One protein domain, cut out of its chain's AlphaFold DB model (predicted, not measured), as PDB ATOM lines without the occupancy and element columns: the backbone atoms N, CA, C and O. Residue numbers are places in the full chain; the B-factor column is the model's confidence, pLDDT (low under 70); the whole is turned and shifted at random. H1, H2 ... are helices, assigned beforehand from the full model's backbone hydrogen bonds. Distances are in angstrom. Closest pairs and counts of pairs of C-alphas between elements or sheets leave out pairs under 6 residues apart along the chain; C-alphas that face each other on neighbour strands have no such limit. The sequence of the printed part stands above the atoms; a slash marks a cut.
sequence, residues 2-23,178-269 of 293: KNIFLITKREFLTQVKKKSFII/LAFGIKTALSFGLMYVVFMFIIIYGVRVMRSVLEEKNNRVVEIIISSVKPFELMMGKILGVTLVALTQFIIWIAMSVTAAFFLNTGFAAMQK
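Overview. This is residues 2 to 23 and 178 to 269 of the 293 residues of the protein "ABC transporter permease" of Chryseobacterium sp (UniProt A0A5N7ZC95). What shape do these atoms make? The two long helices H3 and H5 make a V, meeting over residues 201 to 209 of H3 and 231 to 242 of H5, while residues 178 to 196 and 246 to 269 stick out free. Short H4 stands at the closed end, and H1, followed by short H2, packs on residues 229 to 241 of H5. How large is it? The printed part has 114 residues with five named helices, H1 to H5 in order, and is all helix; it is only just loose, close to extended, with a radius of gyration of the C-alphas of 20.0 A and spans of 67 by 30 by 24 A.

Arrangement. What does H1, residues 2 to 16, touch? It touches H5, residues 227 to 268, the same way at a steep tilt of 41 degrees; the closest C-alphas, of Thr 8 and Gly 237, are 4.3 A apart. H2, residues 19 to 23, is close to H1 but not clearly touching, the closest C-alphas, of Gln 15 and Phe 21, being 6.8 A apart. How does H3, residues 178 to 213, sit? It touches H5, opposite ways at a tilt of 37 degrees, only just steep, with C-alphas of Val 205 and Ile 235 closest at 6.1 A. It only just touches H4, residues 216 to 222, only at the corner, with 3 pairs of C-alphas within 8 A, the closest being Glu 212 and Val 218 at 6.0 A. Are the backbones in order? Every O i to N i+4 pair is within hydrogen-bond range in H1, H2 and H5; H3 has 31 of 32, and H4 1 of 3 beside 2 of 4 O i to N i+3 pairs.

Along the chain. Where does H1 begin? C-alpha 2 is at (29.255, -61.979, -42.025), and H1 is 21.3 A long. Where do the long helices lie? H3, 53.1 A long, begins at (21.308, -23.174, -5.695), and H5, 61.3 A long, ends at (47.093, -24.850, -2.005).

Size, cuts and confidence. Is the printed part cut? Residues 24 to 177 are not printed, and C-alphas 23 and 178 are 37.4 A apart; the links printed whole are tight. Where is confidence low? The pLDDT is under 70 at residues 178, 216 to 223 and 263 to 269.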
ATOM      1  N   LYS A   2      27.800 -62.196 -41.805       81.50
ATOM      2  CA  LYS A   2      29.255 -61.979 -42.025       81.50
ATOM      3  C   LYS A   2      29.562 -60.703 -42.832       81.50
ATOM      4  O   LYS A   2      30.490 -59.974 -42.499       81.50
ATOM      5  N   ASN A   3      28.732 -60.403 -43.832       83.62
ATOM      6  CA  ASN A   3      28.858 -59.205 -44.667       83.62
ATOM      7  C   ASN A   3      28.657 -57.912 -43.868       83.62
ATOM      8  O   ASN A   3      29.465 -56.998 -43.988       83.62
ATOM      9  N   ILE A   4      27.642 -57.866 -42.994       88.12
ATOM     10  CA  ILE A   4      27.365 -56.715 -42.115       88.12
ATOM     11  C   ILE A   4      28.605 -56.393 -41.281       88.12
ATOM     12  O   ILE A   4      29.074 -55.263 -41.301       88.12
ATOM     13  N   PHE A   5      29.188 -57.397 -40.622       91.38
ATOM     14  CA  PHE A   5      30.379 -57.206 -39.794       91.38
ATOM     15  C   PHE A   5      31.588 -56.691 -40.592       91.38
ATOM     16  O   PHE A   5      32.289 -55.785 -40.141       91.38
ATOM     17  N   LEU A   6      31.831 -57.234 -41.790       89.06
ATOM     18  CA  LEU A   6      32.920 -56.777 -42.660       89.06
ATOM     19  C   LEU A   6      32.738 -55.314 -43.079       89.06
ATOM     20  O   LEU A   6      33.691 -54.535 -43.031       89.06
ATOM     21  N   ILE A   7      31.511 -54.938 -43.436       89.31
ATOM     22  CA  ILE A   7      31.157 -53.571 -43.830       89.31
ATOM     23  C   ILE A   7      31.299 -52.628 -42.632       89.31
ATOM     24  O   ILE A   7      31.940 -51.587 -42.756       89.31
ATOM     25  N   THR A   8      30.808 -53.023 -41.454       91.88
ATOM     26  CA  THR A   8      30.976 -52.282 -40.194       91.88
ATOM     27  C   THR A   8      32.442 -52.042 -39.870       91.88
ATOM     28  O   THR A   8      32.828 -50.907 -39.604       91.88
ATOM     29  N   LYS A   9      33.282 -53.081 -39.938       93.19
ATOM     30  CA  LYS A   9      34.719 -52.962 -39.671       93.19
ATOM     31  C   LYS A   9      35.396 -52.022 -40.668       93.19
ATOM     32  O   LYS A   9      36.209 -51.193 -40.258       93.19
ATOM     33  N   ARG A  10      35.068 -52.138 -41.961       90.44
ATOM     34  CA  ARG A  10      35.598 -51.252 -43.009       90.44
ATOM     35  C   ARG A  10      35.214 -49.806 -42.732       90.44
ATOM     36  O   ARG A  10      36.096 -48.953 -42.705       90.44
ATOM     37  N   GLU A  11      33.930 -49.543 -42.507       91.12
ATOM     38  CA  GLU A  11      33.409 -48.201 -42.250       91.12
ATOM     39  C   GLU A  11      34.061 -47.605 -40.998       91.12
ATOM     40  O   GLU A  11      34.663 -46.537 -41.066       91.12
ATOM     41  N   PHE A  12      34.058 -48.342 -39.885       93.69
ATOM     42  CA  PHE A  12      34.677 -47.923 -38.629       93.69
ATOM     43  C   PHE A  12      36.151 -47.533 -38.807       93.69
ATOM     44  O   PHE A  12      36.548 -46.416 -38.473       93.69
ATOM     45  N   LEU A  13      36.966 -48.426 -39.383       91.69
ATOM     46  CA  LEU A  13      38.396 -48.172 -39.582       91.69
ATOM     47  C   LEU A  13      38.644 -47.014 -40.547       91.69
ATOM     48  O   LEU A  13      39.587 -46.252 -40.348       91.69
ATOM     49  N   THR A  14      37.806 -46.871 -41.574       89.50
ATOM     50  CA  THR A  14      37.918 -45.772 -42.538       89.50
ATOM     51  C   THR A  14      37.637 -44.433 -41.870       89.50
ATOM     52  O   THR A  14      38.295 -43.452 -42.194       89.50
ATOM     53  N   GLN A  15      36.707 -44.375 -40.918       89.88
ATOM     54  CA  GLN A  15      36.363 -43.137 -40.226       89.88
ATOM     55  C   GLN A  15      37.346 -42.808 -39.088       89.88
ATOM     56  O   GLN A  15      37.832 -41.682 -39.033       89.88
ATOM     57  N   VAL A  16      37.708 -43.768 -38.224       90.94
ATOM     58  CA  VAL A  16      38.620 -43.525 -37.081       90.94
ATOM     59  C   VAL A  16      40.041 -43.175 -37.532       90.94
ATOM     60  O   VAL A  16      40.718 -42.377 -36.887       90.94
ATOM     61  N   LYS A  17      40.501 -43.720 -38.666       90.94
ATOM     62  CA  LYS A  17      41.831 -43.408 -39.215       90.94
ATOM     63  C   LYS A  17      41.893 -42.074 -39.963       90.94
ATOM     64  O   LYS A  17      42.985 -41.654 -40.347       90.94
ATOM     65  N   LYS A  18      40.763 -41.394 -40.202       90.69
ATOM     66  CA  LYS A  18      40.791 -40.069 -40.835       90.69
ATOM     67  C   LYS A  18      41.498 -39.082 -39.913       90.69
ATOM     68  O   LYS A  18      41.155 -38.957 -38.740       90.69
ATOM     69  N   LYS A  19      42.416 -38.292 -40.483       90.88
ATOM     70  CA  LYS A  19      43.063 -37.176 -39.770       90.88
ATOM     71  C   LYS A  19      42.025 -36.241 -39.150       90.88
ATOM     72  O   LYS A  19      42.190 -35.822 -38.015       90.88
ATOM     73  N   SER A  20      40.923 -35.979 -39.858       88.06
ATOM     74  CA  SER A  20      39.828 -35.144 -39.356       88.06
ATOM     75  C   SER A  20      39.156 -35.710 -38.105       88.06
ATOM     76  O   SER A  20      38.798 -34.929 -37.230       88.06
ATOM     77  N   PHE A  21      39.014 -37.035 -37.981       90.31
ATOM     78  CA  PHE A  21      38.461 -37.651 -36.776       90.31
ATOM     79  C   PHE A  21      39.391 -37.439 -35.581       90.31
ATOM     80  O   PHE A  21      38.941 -36.954 -34.547       90.31
ATOM     81  N   ILE A  22      40.683 -37.744 -35.742       89.94
ATOM     82  CA  ILE A  22      41.683 -37.617 -34.671       89.94
ATOM     83  C   ILE A  22      41.816 -36.153 -34.238       89.94
ATOM     84  O   ILE A  22      41.717 -35.851 -33.051       89.94
ATOM     85  N   ILE A  23      41.972 -35.243 -35.206       91.44
ATOM     86  CA  ILE A  23      42.108 -33.807 -34.948       91.44
ATOM     87  C   ILE A  23      40.866 -33.288 -34.228       91.44
ATOM     88  O   ILE A  23      40.999 -32.712 -33.159       91.44
ATOM     89  N   LEU A 178      20.105 -23.367  -4.897       68.25
ATOM     90  CA  LEU A 178      21.308 -23.174  -5.695       68.25
ATOM     91  C   LEU A 178      21.843 -24.506  -6.245       68.25
ATOM     92  O   LEU A 178      22.215 -24.590  -7.414       68.25
ATOM     93  N   ALA A 179      21.809 -25.575  -5.445       73.25
ATOM     94  CA  ALA A 179      22.112 -26.925  -5.913       73.25
ATOM     95  C   ALA A 179      21.066 -27.416  -6.926       73.25
ATOM     96  O   ALA A 179      21.438 -28.014  -7.936       73.25
ATOM     97  N   PHE A 180      19.782 -27.116  -6.712       77.56
ATOM     98  CA  PHE A 180      18.715 -27.408  -7.671       77.56
ATOM     99  C   PHE A 180      18.899 -26.634  -8.988       77.56
ATOM    100  O   PHE A 180      18.792 -27.221 -10.067       77.56
ATOM    101  N   GLY A 181      19.262 -25.349  -8.922       79.62
ATOM    102  CA  GLY A 181      19.575 -24.523 -10.089       79.62
ATOM    103  C   GLY A 181      20.760 -25.064 -10.895       79.62
ATOM    104  O   GLY A 181      20.660 -25.213 -12.113       79.62
ATOM    105  N   ILE A 182      21.852 -25.448 -10.221       79.06
ATOM    106  CA  ILE A 182      23.028 -26.061 -10.864       79.06
ATOM    107  C   ILE A 182      22.675 -27.416 -11.486       79.06
ATOM    108  O   ILE A 182      23.036 -27.665 -12.637       79.06
ATOM    109  N   LYS A 183      21.951 -28.288 -10.768       81.56
ATOM    110  CA  LYS A 183      21.508 -29.590 -11.294       81.56
ATOM    111  C   LYS A 183      20.625 -29.416 -12.530       81.56
ATOM    112  O   LYS A 183      20.824 -30.110 -13.527       81.56
ATOM    113  N   THR A 184      19.678 -28.482 -12.480       86.69
ATOM    114  CA  THR A 184      18.755 -28.183 -13.581       86.69
ATOM    115  C   THR A 184      19.511 -27.660 -14.800       86.69
ATOM    116  O   THR A 184      19.364 -28.204 -15.893       86.69
ATOM    117  N   ALA A 185      20.389 -26.670 -14.617       83.06
ATOM    118  CA  ALA A 185      21.214 -26.126 -15.693       83.06
ATOM    119  C   ALA A 185      22.130 -27.196 -16.311       83.06
ATOM    120  O   ALA A 185      22.213 -27.305 -17.535       83.06
ATOM    121  N   LEU A 186      22.761 -28.033 -15.480       84.50
ATOM    122  CA  LEU A 186      23.582 -29.152 -15.940       84.50
ATOM    123  C   LEU A 186      22.756 -30.167 -16.739       84.50
ATOM    124  O   LEU A 186      23.208 -30.627 -17.783       84.50
ATOM    125  N   SER A 187      21.539 -30.477 -16.290       87.81
ATOM    126  CA  SER A 187      20.632 -31.411 -16.971       87.81
ATOM    127  C   SER A 187      20.203 -30.887 -18.342       87.81
ATOM    128  O   SER A 187      20.317 -31.608 -19.335       87.81
ATOM    129  N   PHE A 188      19.787 -29.619 -18.433       91.50
ATOM    130  CA  PHE A 188      19.469 -28.980 -19.714       91.50
ATOM    131  C   PHE A 188      20.689 -28.910 -20.640       91.50
ATOM    132  O   PHE A 188      20.573 -29.200 -21.832       91.50
ATOM    133  N   GLY A 189      21.866 -28.585 -20.098       89.19
ATOM    134  CA  GLY A 189      23.120 -28.581 -20.848       89.19
ATOM    135  C   GLY A 189      23.463 -29.962 -21.408       89.19
ATOM    136  O   GLY A 189      23.757 -30.093 -22.597       89.19
ATOM    137  N   LEU A 190      23.356 -31.009 -20.588       87.00
ATOM    138  CA  LEU A 190      23.608 -32.387 -21.007       87.00
ATOM    139  C   LEU A 190      22.614 -32.826 -22.092       87.00
ATOM    140  O   LEU A 190      23.022 -33.402 -23.100       87.00
ATOM    141  N   MET A 191      21.329 -32.498 -21.925       92.56
ATOM    142  CA  MET A 191      20.287 -32.772 -22.918       92.56
ATOM    143  C   MET A 191      20.612 -32.117 -24.264       92.56
ATOM    144  O   MET A 191      20.527 -32.769 -25.305       92.56
ATOM    145  N   TYR A 192      21.036 -30.852 -24.251       91.69
ATOM    146  CA  TYR A 192      21.426 -30.136 -25.462       91.69
ATOM    147  C   TYR A 192      22.645 -30.767 -26.149       91.69
ATOM    148  O   TYR A 192      22.642 -30.955 -27.367       91.69
ATOM    149  N   VAL A 193      23.672 -31.147 -25.381       86.75
ATOM    150  CA  VAL A 193      24.871 -31.813 -25.916       86.75
ATOM    151  C   VAL A 193      24.516 -33.159 -26.550       86.75
ATOM    152  O   VAL A 193      24.961 -33.443 -27.663       86.75
ATOM    153  N   VAL A 194      23.683 -33.969 -25.889       90.12
ATOM    154  CA  VAL A 194      23.201 -35.250 -26.434       90.12
ATOM    155  C   VAL A 194      22.386 -35.026 -27.709       90.12
ATOM    156  O   VAL A 194      22.603 -35.719 -28.703       90.12
ATOM    157  N   PHE A 195      21.500 -34.030 -27.727       93.06
ATOM    158  CA  PHE A 195      20.718 -33.686 -28.913       93.06
ATOM    159  C   PHE A 195      21.612 -33.290 -30.098       93.06
ATOM    160  O   PHE A 195      21.487 -33.848 -31.191       93.06
ATOM    161  N   MET A 196      22.572 -32.389 -29.877       89.12
ATOM    162  CA  MET A 196      23.531 -31.985 -30.909       89.12
ATOM    163  C   MET A 196      24.371 -33.160 -31.402       89.12
ATOM    164  O   MET A 196      24.604 -33.301 -32.604       89.12
ATOM    165  N   PHE A 197      24.779 -34.046 -30.496       87.31
ATOM    166  CA  PHE A 197      25.498 -35.261 -30.849       87.31
ATOM    167  C   PHE A 197      24.685 -36.154 -31.798       87.31
ATOM    168  O   PHE A 197      25.208 -36.575 -32.834       87.31
ATOM    169  N   ILE A 198      23.403 -36.393 -31.492       90.25
ATOM    170  CA  ILE A 198      22.501 -37.189 -32.337       90.25
ATOM    171  C   ILE A 198      22.400 -36.581 -33.739       90.25
ATOM    172  O   ILE A 198      22.561 -37.300 -34.726       90.25
ATOM    173  N   ILE A 199      22.201 -35.264 -33.846       92.62
ATOM    174  CA  ILE A 199      22.094 -34.578 -35.142       92.62
ATOM    175  C   ILE A 199      23.395 -34.700 -35.948       92.62
ATOM    176  O   ILE A 199      23.365 -35.096 -37.115       92.62
ATOM    177  N   ILE A 200      24.550 -34.420 -35.335       88.62
ATOM    178  CA  ILE A 200      25.856 -34.473 -36.013       88.62
ATOM    179  C   ILE A 200      26.136 -35.880 -36.552       88.62
ATOM    180  O   ILE A 200      26.566 -36.040 -37.701       88.62
ATOM    181  N   TYR A 201      25.891 -36.912 -35.744       88.75
ATOM    182  CA  TYR A 201      26.118 -38.293 -36.156       88.75
ATOM    183  C   TYR A 201      25.061 -38.804 -37.140       88.75
ATOM    184  O   TYR A 201      25.414 -39.540 -38.062       88.75
ATOM    185  N   GLY A 202      23.813 -38.342 -37.042       90.25
ATOM    186  CA  GLY A 202      22.777 -38.597 -38.045       90.25
ATOM    187  C   GLY A 202      23.178 -38.075 -39.427       90.25
ATOM    188  O   GLY A 202      23.123 -38.809 -40.417       90.25
ATOM    189  N   VAL A 203      23.704 -36.848 -39.495       90.44
ATOM    190  CA  VAL A 203      24.237 -36.274 -40.743       90.44
ATOM    191  C   VAL A 203      25.441 -37.071 -41.264       90.44
ATOM    192  O   VAL A 203      25.579 -37.244 -42.477       90.44
ATOM    193  N   ARG A 204      26.305 -37.604 -40.385       87.69
ATOM    194  CA  ARG A 204      27.426 -38.476 -40.797       87.69
ATOM    195  C   ARG A 204      26.947 -39.781 -41.431       87.69
ATOM    196  O   ARG A 204      27.496 -40.169 -42.460       87.69
ATOM    197  N   VAL A 205      25.927 -40.427 -40.861       89.12
ATOM    198  CA  VAL A 205      25.317 -41.631 -41.453       89.12
ATOM    199  C   VAL A 205      24.751 -41.307 -42.836       89.12
ATOM    200  O   VAL A 205      25.075 -42.000 -43.799       89.12
ATOM    201  N   MET A 206      23.981 -40.220 -42.958       88.62
ATOM    202  CA  MET A 206      23.412 -39.785 -44.238       88.62
ATOM    203  C   MET A 206      24.496 -39.574 -45.304       88.62
ATOM    204  O   MET A 206      24.393 -40.105 -46.408       88.62
ATOM    205  N   ARG A 207      25.566 -38.842 -44.971       87.50
ATOM    206  CA  ARG A 207      26.685 -38.598 -45.895       87.50
ATOM    207  C   ARG A 207      27.404 -39.886 -46.289       87.50
ATOM    208  O   ARG A 207      27.693 -40.058 -47.466       87.50
ATOM    209  N   SER A 208      27.623 -40.807 -45.345       85.06
ATOM    210  CA  SER A 208      28.231 -42.109 -45.648       85.06
ATOM    211  C   SER A 208      27.403 -42.890 -46.675       85.06
ATOM    212  O   SER A 208      27.957 -43.482 -47.599       85.06
ATOM    213  N   VAL A 209      26.069 -42.869 -46.582       83.06
ATOM    214  CA  VAL A 209      25.207 -43.524 -47.583       83.06
ATOM    215  C   VAL A 209      25.294 -42.826 -48.949       83.06
ATOM    216  O   VAL A 209      25.376 -43.503 -49.972       83.06
ATOM    217  N   LEU A 210      25.334 -41.490 -48.979       82.56
ATOM    218  CA  LEU A 210      25.426 -40.713 -50.223       82.56
ATOM    219  C   LEU A 210      26.763 -40.889 -50.959       82.56
ATOM    220  O   LEU A 210      26.765 -40.994 -52.183       82.56
ATOM    221  N   GLU A 211      27.888 -40.952 -50.240       78.69
ATOM    222  CA  GLU A 211      29.216 -41.196 -50.829       78.69
ATOM    223  C   GLU A 211      29.272 -42.536 -51.583       78.69
ATOM    224  O   GLU A 211      29.878 -42.635 -52.648       78.69
ATOM    225  N   GLU A 212      28.576 -43.550 -51.065       74.19
ATOM    226  CA  GLU A 212      28.486 -44.893 -51.655       74.19
ATOM    227  C   GLU A 212      27.716 -44.859 -52.991       74.19
ATOM    228  O   GLU A 212      28.083 -45.547 -53.938       74.19
ATOM    229  N   LYS A 213      26.690 -44.002 -53.108       71.00
ATOM    230  CA  LYS A 213      25.887 -43.854 -54.336       71.00
ATOM    231  C   LYS A 213      26.673 -43.227 -55.499       71.00
ATOM    232  O   LYS A 213      26.321 -43.450 -56.651       71.00
ATOM    233  N   ASN A 214      27.729 -42.465 -55.211       70.62
ATOM    234  CA  ASN A 214      28.518 -41.746 -56.219       70.62
ATOM    235  C   ASN A 214      29.809 -42.475 -56.647       70.62
ATOM    236  O   ASN A 214      30.517 -41.976 -57.520       70.62
ATOM    237  N   ASN A 215      30.157 -43.622 -56.047       73.94
ATOM    238  CA  ASN A 215      31.446 -44.281 -56.283       73.94
ATOM    239  C   ASN A 215      31.311 -45.557 -57.140       73.94
ATOM    240  O   ASN A 215      30.700 -46.543 -56.738       73.94
ATOM    241  N   ARG A 216      31.965 -45.580 -58.306       69.19
ATOM    242  CA  ARG A 216      31.908 -46.694 -59.272       69.19
ATOM    243  C   ARG A 216      32.438 -48.027 -58.723       69.19
ATOM    244  O   ARG A 216      31.952 -49.088 -59.095       69.19
ATOM    245  N   VAL A 217      33.411 -47.993 -57.807       65.94
ATOM    246  CA  VAL A 217      33.956 -49.205 -57.148       65.94
ATOM    247  C   VAL A 217      32.925 -49.842 -56.216       65.94
ATOM    248  O   VAL A 217      32.901 -51.050 -56.002       65.94
ATOM    249  N   VAL A 218      32.056 -49.016 -55.657       62.53
ATOM    250  CA  VAL A 218      31.041 -49.419 -54.697       62.53
ATOM    251  C   VAL A 218      29.818 -50.018 -55.386       62.53
ATOM    252  O   VAL A 218      29.234 -50.961 -54.861       62.53
ATOM    253  N   GLU A 219      29.464 -49.539 -56.576       64.44
ATOM    254  CA  GLU A 219      28.392 -50.100 -57.410       64.44
ATOM    255  C   GLU A 219      28.585 -51.612 -57.656       64.44
ATOM    256  O   GLU A 219      27.638 -52.397 -57.563       64.44
ATOM    257  N   ILE A 220      29.843 -52.033 -57.838       66.75
ATOM    258  CA  ILE A 220      30.267 -53.437 -57.992       66.75
ATOM    259  C   ILE A 220      30.107 -54.234 -56.674       66.75
ATOM    260  O   ILE A 220      29.776 -55.421 -56.669       66.75
ATOM    261  N   ILE A 221      30.301 -53.586 -55.521       64.75
ATOM    262  CA  ILE A 221      30.120 -54.201 -54.193       64.75
ATOM    263  C   ILE A 221      28.631 -54.369 -53.870       64.75
ATOM    264  O   ILE A 221      28.232 -55.395 -53.321       64.75
ATOM    265  N   ILE A 222      27.795 -53.395 -54.240       61.38
ATOM    266  CA  ILE A 222      26.336 -53.450 -54.060       61.38
ATOM    267  C   ILE A 222      25.720 -54.562 -54.914       61.38
ATOM    268  O   ILE A 222      24.785 -55.225 -54.475       61.38
ATOM    269  N   SER A 223      26.278 -54.839 -56.094       67.19
ATOM    270  CA  SER A 223      25.861 -55.986 -56.912       67.19
ATOM    271  C   SER A 223      26.256 -57.343 -56.305       67.19
ATOM    272  O   SER A 223      25.725 -58.371 -56.714       67.19
ATOM    273  N   SER A 224      27.116 -57.353 -55.277       72.00
ATOM    274  CA  SER A 224      27.577 -58.561 -54.577       72.00
ATOM    275  C   SER A 224      26.943 -58.766 -53.187       72.00
ATOM    276  O   SER A 224      27.092 -59.839 -52.601       72.00
ATOM    277  N   VAL A 225      26.254 -57.759 -52.622       79.75
ATOM    278  CA  VAL A 225      25.730 -57.784 -51.239       79.75
ATOM    279  C   VAL A 225      24.365 -57.093 -51.139       79.75
ATOM    280  O   VAL A 225      24.142 -56.044 -51.733       79.75
ATOM    281  N   LYS A 226      23.439 -57.636 -50.332       84.38
ATOM    282  CA  LYS A 226      22.085 -57.071 -50.168       84.38
ATOM    283  C   LYS A 226      22.129 -55.614 -49.649       84.38
ATOM    284  O   LYS A 226      22.822 -55.361 -48.660       84.38
ATOM    285  N   PRO A 227      21.313 -54.683 -50.193       82.50
ATOM    286  CA  PRO A 227      21.298 -53.271 -49.781       82.50
ATOM    287  C   PRO A 227      21.094 -53.040 -48.277       82.50
ATOM    288  O   PRO A 227      21.745 -52.184 -47.679       82.50
ATOM    289  N   PHE A 228      20.242 -53.843 -47.630       85.31
ATOM    290  CA  PHE A 228      20.023 -53.761 -46.184       85.31
ATOM    291  C   PHE A 228      21.284 -54.095 -45.372       85.31
ATOM    292  O   PHE A 228      21.583 -53.413 -44.394       85.31
ATOM    293  N   GLU A 229      22.057 -55.111 -45.782       87.00
ATOM    294  CA  GLU A 229      23.299 -55.481 -45.087       87.00
ATOM    295  C   GLU A 229      24.349 -54.361 -45.185       87.00
ATOM    296  O   GLU A 229      25.089 -54.125 -44.228       87.00
ATOM    297  N   LEU A 230      24.366 -53.632 -46.305       85.06
ATOM    298  CA  LEU A 230      25.218 -52.461 -46.507       85.06
ATOM    299  C   LEU A 230      24.824 -51.297 -45.593       85.06
ATOM    300  O   LEU A 230      25.680 -50.738 -44.905       85.06
ATOM    301  N   MET A 231      23.534 -50.948 -45.553       87.50
ATOM    302  CA  MET A 231      23.039 -49.849 -44.718       87.50
ATOM    303  C   MET A 231      23.224 -50.141 -43.227       87.50
ATOM    304  O   MET A 231      23.752 -49.298 -42.503       87.50
ATOM    305  N   MET A 232      22.868 -51.349 -42.780       89.19
ATOM    306  CA  MET A 232      23.066 -51.777 -41.393       89.19
ATOM    307  C   MET A 232      24.550 -51.752 -41.016       89.19
ATOM    308  O   MET A 232      24.919 -51.224 -39.967       89.19
ATOM    309  N   GLY A 233      25.417 -52.262 -41.901       90.31
ATOM    310  CA  GLY A 233      26.860 -52.253 -41.691       90.31
ATOM    311  C   GLY A 233      27.411 -50.840 -41.475       90.31
ATOM    312  O   GLY A 233      28.198 -50.623 -40.551       90.31
ATOM    313  N   LYS A 234      26.946 -49.869 -42.272       89.44
ATOM    314  CA  LYS A 234      27.342 -48.456 -42.170       89.44
ATOM    315  C   LYS A 234      26.830 -47.768 -40.914       89.44
ATOM    316  O   LYS A 234      27.613 -47.092 -40.252       89.44
ATOM    317  N   ILE A 235      25.554 -47.956 -40.574       91.94
ATOM    318  CA  ILE A 235      24.967 -47.385 -39.355       91.94
ATOM    319  C   ILE A 235      25.771 -47.860 -38.143       91.94
ATOM    320  O   ILE A 235      26.303 -47.035 -37.407       91.94
ATOM    321  N   LEU A 236      25.972 -49.175 -38.009       92.94
ATOM    322  CA  LEU A 236      26.763 -49.753 -36.920       92.94
ATOM    323  C   LEU A 236      28.214 -49.252 -36.917       92.94
ATOM    324  O   LEU A 236      28.766 -48.972 -35.855       92.94
ATOM    325  N   GLY A 237      28.827 -49.099 -38.095       92.31
ATOM    326  CA  GLY A 237      30.184 -48.567 -38.226       92.31
ATOM    327  C   GLY A 237      30.299 -47.145 -37.685       92.31
ATOM    328  O   GLY A 237      31.175 -46.867 -36.869       92.31
ATOM    329  N   VAL A 238      29.387 -46.255 -38.080       91.62
ATOM    330  CA  VAL A 238      29.359 -44.859 -37.616       91.62
ATOM    331  C   VAL A 238      29.000 -44.767 -36.130       91.62
ATOM    332  O   VAL A 238      29.601 -43.967 -35.413       91.62
ATOM    333  N   THR A 239      28.096 -45.610 -35.629       90.56
ATOM    334  CA  THR A 239      27.779 -45.683 -34.194       90.56
ATOM    335  C   THR A 239      28.997 -46.108 -33.365       90.56
ATOM    336  O   THR A 239      29.272 -45.499 -32.333       90.56
ATOM    337  N   LEU A 240      29.787 -47.084 -33.831       93.56
ATOM    338  CA  LEU A 240      31.032 -47.499 -33.163       93.56
ATOM    339  C   LEU A 240      32.096 -46.392 -33.147       93.56
ATOM    340  O   LEU A 240      32.830 -46.253 -32.167       93.56
ATOM    341  N   VAL A 241      32.168 -45.576 -34.202       92.50
ATOM    342  CA  VAL A 241      33.024 -44.375 -34.231       92.50
ATOM    343  C   VAL A 241      32.597 -43.400 -33.132       92.50
ATOM    344  O   VAL A 241      33.441 -42.892 -32.398       92.50
ATOM    345  N   ALA A 242      31.287 -43.187 -32.987       90.56
ATOM    346  CA  ALA A 242      30.692 -42.337 -31.959       90.56
ATOM    347  C   ALA A 242      31.034 -42.815 -30.537       90.56
ATOM    348  O   ALA A 242      31.507 -42.033 -29.713       90.56
ATOM    349  N   LEU A 243      30.871 -44.114 -30.277       92.00
ATOM    350  CA  LEU A 243      31.256 -44.762 -29.019       92.00
ATOM    351  C   LEU A 243      32.750 -44.601 -28.719       92.00
ATOM    352  O   LEU A 243      33.126 -44.265 -27.600       92.00
ATOM    353  N   THR A 244      33.602 -44.782 -29.727       92.62
ATOM    354  CA  THR A 244      35.054 -44.608 -29.572       92.62
ATOM    355  C   THR A 244      35.400 -43.168 -29.206       92.62
ATOM    356  O   THR A 244      36.223 -42.941 -28.322       92.62
ATOM    357  N   GLN A 245      34.737 -42.189 -29.829       91.94
ATOM    358  CA  GLN A 245      34.919 -40.777 -29.494       91.94
ATOM    359  C   GLN A 245      34.536 -40.484 -28.032       91.94
ATOM    360  O   GLN A 245      35.284 -39.798 -27.338       91.94
ATOM    361  N   PHE A 246      33.433 -41.055 -27.534       89.06
ATOM    362  CA  PHE A 246      33.047 -40.927 -26.124       89.06
ATOM    363  C   PHE A 246      34.057 -41.556 -25.167       89.06
ATOM    364  O   PHE A 246      34.396 -40.938 -24.163       89.06
ATOM    365  N   ILE A 247      34.563 -42.753 -25.473       92.56
ATOM    366  CA  ILE A 247      35.576 -43.419 -24.642       92.56
ATOM    367  C   ILE A 247      36.838 -42.556 -24.542       92.56
ATOM    368  O   ILE A 247      37.369 -42.375 -23.448       92.56
ATOM    369  N   ILE A 248      37.282 -41.973 -25.661       92.56
ATOM    370  CA  ILE A 248      38.429 -41.055 -25.679       92.56
ATOM    371  C   ILE A 248      38.156 -39.840 -24.785       92.56
ATOM    372  O   ILE A 248      39.007 -39.473 -23.979       92.56
ATOM    373  N   TRP A 249      36.967 -39.240 -24.872       90.31
ATOM    374  CA  TRP A 249      36.602 -38.100 -24.029       90.31
ATOM    375  C   TRP A 249      36.510 -38.445 -22.545       90.31
ATOM    376  O   TRP A 249      36.993 -37.672 -21.724       90.31
ATOM    377  N   ILE A 250      35.951 -39.601 -22.182       89.00
ATOM    378  CA  ILE A 250      35.917 -40.064 -20.789       89.00
ATOM    379  C   ILE A 250      37.347 -40.242 -20.268       89.00
ATOM    380  O   ILE A 250      37.679 -39.714 -19.210       89.00
ATOM    381  N   ALA A 251      38.215 -40.913 -21.031       91.00
ATOM    382  CA  ALA A 251      39.613 -41.107 -20.657       91.00
ATOM    383  C   ALA A 251      40.359 -39.771 -20.493       91.00
ATOM    384  O   ALA A 251      41.083 -39.582 -19.513       91.00
ATOM    385  N   MET A 252      40.146 -38.818 -21.408       89.00
ATOM    386  CA  MET A 252      40.715 -37.470 -21.312       89.00
ATOM    387  C   MET A 252      40.215 -36.718 -20.078       89.00
ATOM    388  O   MET A 252      41.029 -36.145 -19.361       89.00
ATOM    389  N   SER A 253      38.911 -36.740 -19.804       85.38
ATOM    390  CA  SER A 253      38.313 -36.065 -18.646       85.38
ATOM    391  C   SER A 253      38.814 -36.642 -17.325       85.38
ATOM    392  O   SER A 253      39.160 -35.884 -16.424       85.38
ATOM    393  N   VAL A 254      38.913 -37.971 -17.217       88.44
ATOM    394  CA  VAL A 254      39.480 -38.639 -16.035       88.44
ATOM    395  C   VAL A 254      40.941 -38.233 -15.848       88.44
ATOM    396  O   VAL A 254      41.328 -37.806 -14.763       88.44
ATOM    397  N   THR A 255      41.738 -38.286 -16.917       87.06
ATOM    398  CA  THR A 255      43.150 -37.880 -16.886       87.06
ATOM    399  C   THR A 255      43.291 -36.417 -16.455       87.06
ATOM    400  O   THR A 255      44.066 -36.109 -15.552       87.06
ATOM    401  N   ALA A 256      42.490 -35.518 -17.032       83.94
ATOM    402  CA  ALA A 256      42.465 -34.105 -16.672       83.94
ATOM    403  C   ALA A 256      42.063 -33.885 -15.205       83.94
ATOM    404  O   ALA A 256      42.696 -33.084 -14.526       83.94
ATOM    405  N   ALA A 257      41.072 -34.616 -14.689       82.69
ATOM    406  CA  ALA A 257      40.662 -34.524 -13.290       82.69
ATOM    407  C   ALA A 257      41.794 -34.924 -12.328       82.69
ATOM    408  O   ALA A 257      42.013 -34.240 -11.328       82.69
ATOM    409  N   PHE A 258      42.564 -35.971 -12.646       85.69
ATOM    410  CA  PHE A 258      43.747 -36.350 -11.863       85.69
ATOM    411  C   PHE A 258      44.835 -35.262 -11.880       85.69
ATOM    412  O   PHE A 258      45.370 -34.912 -10.823       85.69
ATOM    413  N   PHE A 259      45.138 -34.684 -13.048       80.25
ATOM    414  CA  PHE A 259      46.106 -33.584 -13.171       80.25
ATOM    415  C   PHE A 259      45.650 -32.301 -12.462       80.25
ATOM    416  O   PHE A 259      46.453 -31.634 -11.814       80.25
ATOM    417  N   LEU A 260      44.365 -31.953 -12.543       77.00
ATOM    418  CA  LEU A 260      43.822 -30.767 -11.879       77.00
ATOM    419  C   LEU A 260      43.781 -30.937 -10.362       77.00
ATOM    420  O   LEU A 260      44.140 -30.005  -9.653       77.00
ATOM    421  N   ASN A 261      43.406 -32.112  -9.853       73.75
ATOM    422  CA  ASN A 261      43.388 -32.371  -8.412       73.75
ATOM    423  C   ASN A 261      44.803 -32.281  -7.809       73.75
ATOM    424  O   ASN A 261      45.030 -31.585  -6.822       73.75
ATOM    425  N   THR A 262      45.786 -32.906  -8.460       70.94
ATOM    426  CA  THR A 262      47.196 -32.823  -8.041       70.94
ATOM    427  C   THR A 262      47.763 -31.405  -8.167       70.94
ATOM    428  O   THR A 262      48.462 -30.947  -7.262       70.94
ATOM    429  N   GLY A 263      47.420 -30.673  -9.233       59.50
ATOM    430  CA  GLY A 263      47.828 -29.282  -9.432       59.50
ATOM    431  C   GLY A 263      47.205 -28.303  -8.432       59.50
ATOM    432  O   GLY A 263      47.905 -27.429  -7.924       59.50
ATOM    433  N   PHE A 264      45.920 -28.459  -8.101       50.38
ATOM    434  CA  PHE A 264      45.219 -27.611  -7.131       50.38
ATOM    435  C   PHE A 264      45.711 -27.874  -5.700       50.38
ATOM    436  O   PHE A 264      45.984 -26.925  -4.967       50.38
ATOM    437  N   ALA A 265      45.944 -29.139  -5.332       51.91
ATOM    438  CA  ALA A 265      46.550 -29.508  -4.051       51.91
ATOM    439  C   ALA A 265      47.994 -28.980  -3.904       51.91
ATOM    440  O   ALA A 265      48.383 -28.514  -2.832       51.91
ATOM    441  N   ALA A 266      48.785 -28.994  -4.982       50.19
ATOM    442  CA  ALA A 266      50.126 -28.407  -4.994       50.19
ATOM    443  C   ALA A 266      50.104 -26.867  -4.915       50.19
ATOM    444  O   ALA A 266      50.974 -26.279  -4.275       50.19
ATOM    445  N   MET A 267      49.103 -26.212  -5.517       45.25
ATOM    446  CA  MET A 267      48.900 -24.761  -5.410       45.25
ATOM    447  C   MET A 267      48.464 -24.347  -4.000       45.25
ATOM    448  O   MET A 267      49.005 -23.386  -3.464       45.25
ATOM    449  N   GLN A 268      47.553 -25.099  -3.373       47.88
ATOM    450  CA  GLN A 268      47.093 -24.850  -2.005       47.88
ATOM    451  C   GLN A 268      48.231 -24.979  -0.979       47.88
ATOM    452  O   GLN A 268      48.288 -24.206  -0.029       47.88
ATOM    453  N   LYS A 269      49.194 -25.884  -1.210       47.53
ATOM    454  CA  LYS A 269      50.387 -26.047  -0.361       47.53
ATOM    455  C   LYS A 269      51.389 -24.880  -0.459       47.53
ATOM    456  O   LYS A 269      52.226 -24.736   0.425       47.53
TER     457      LYS A 269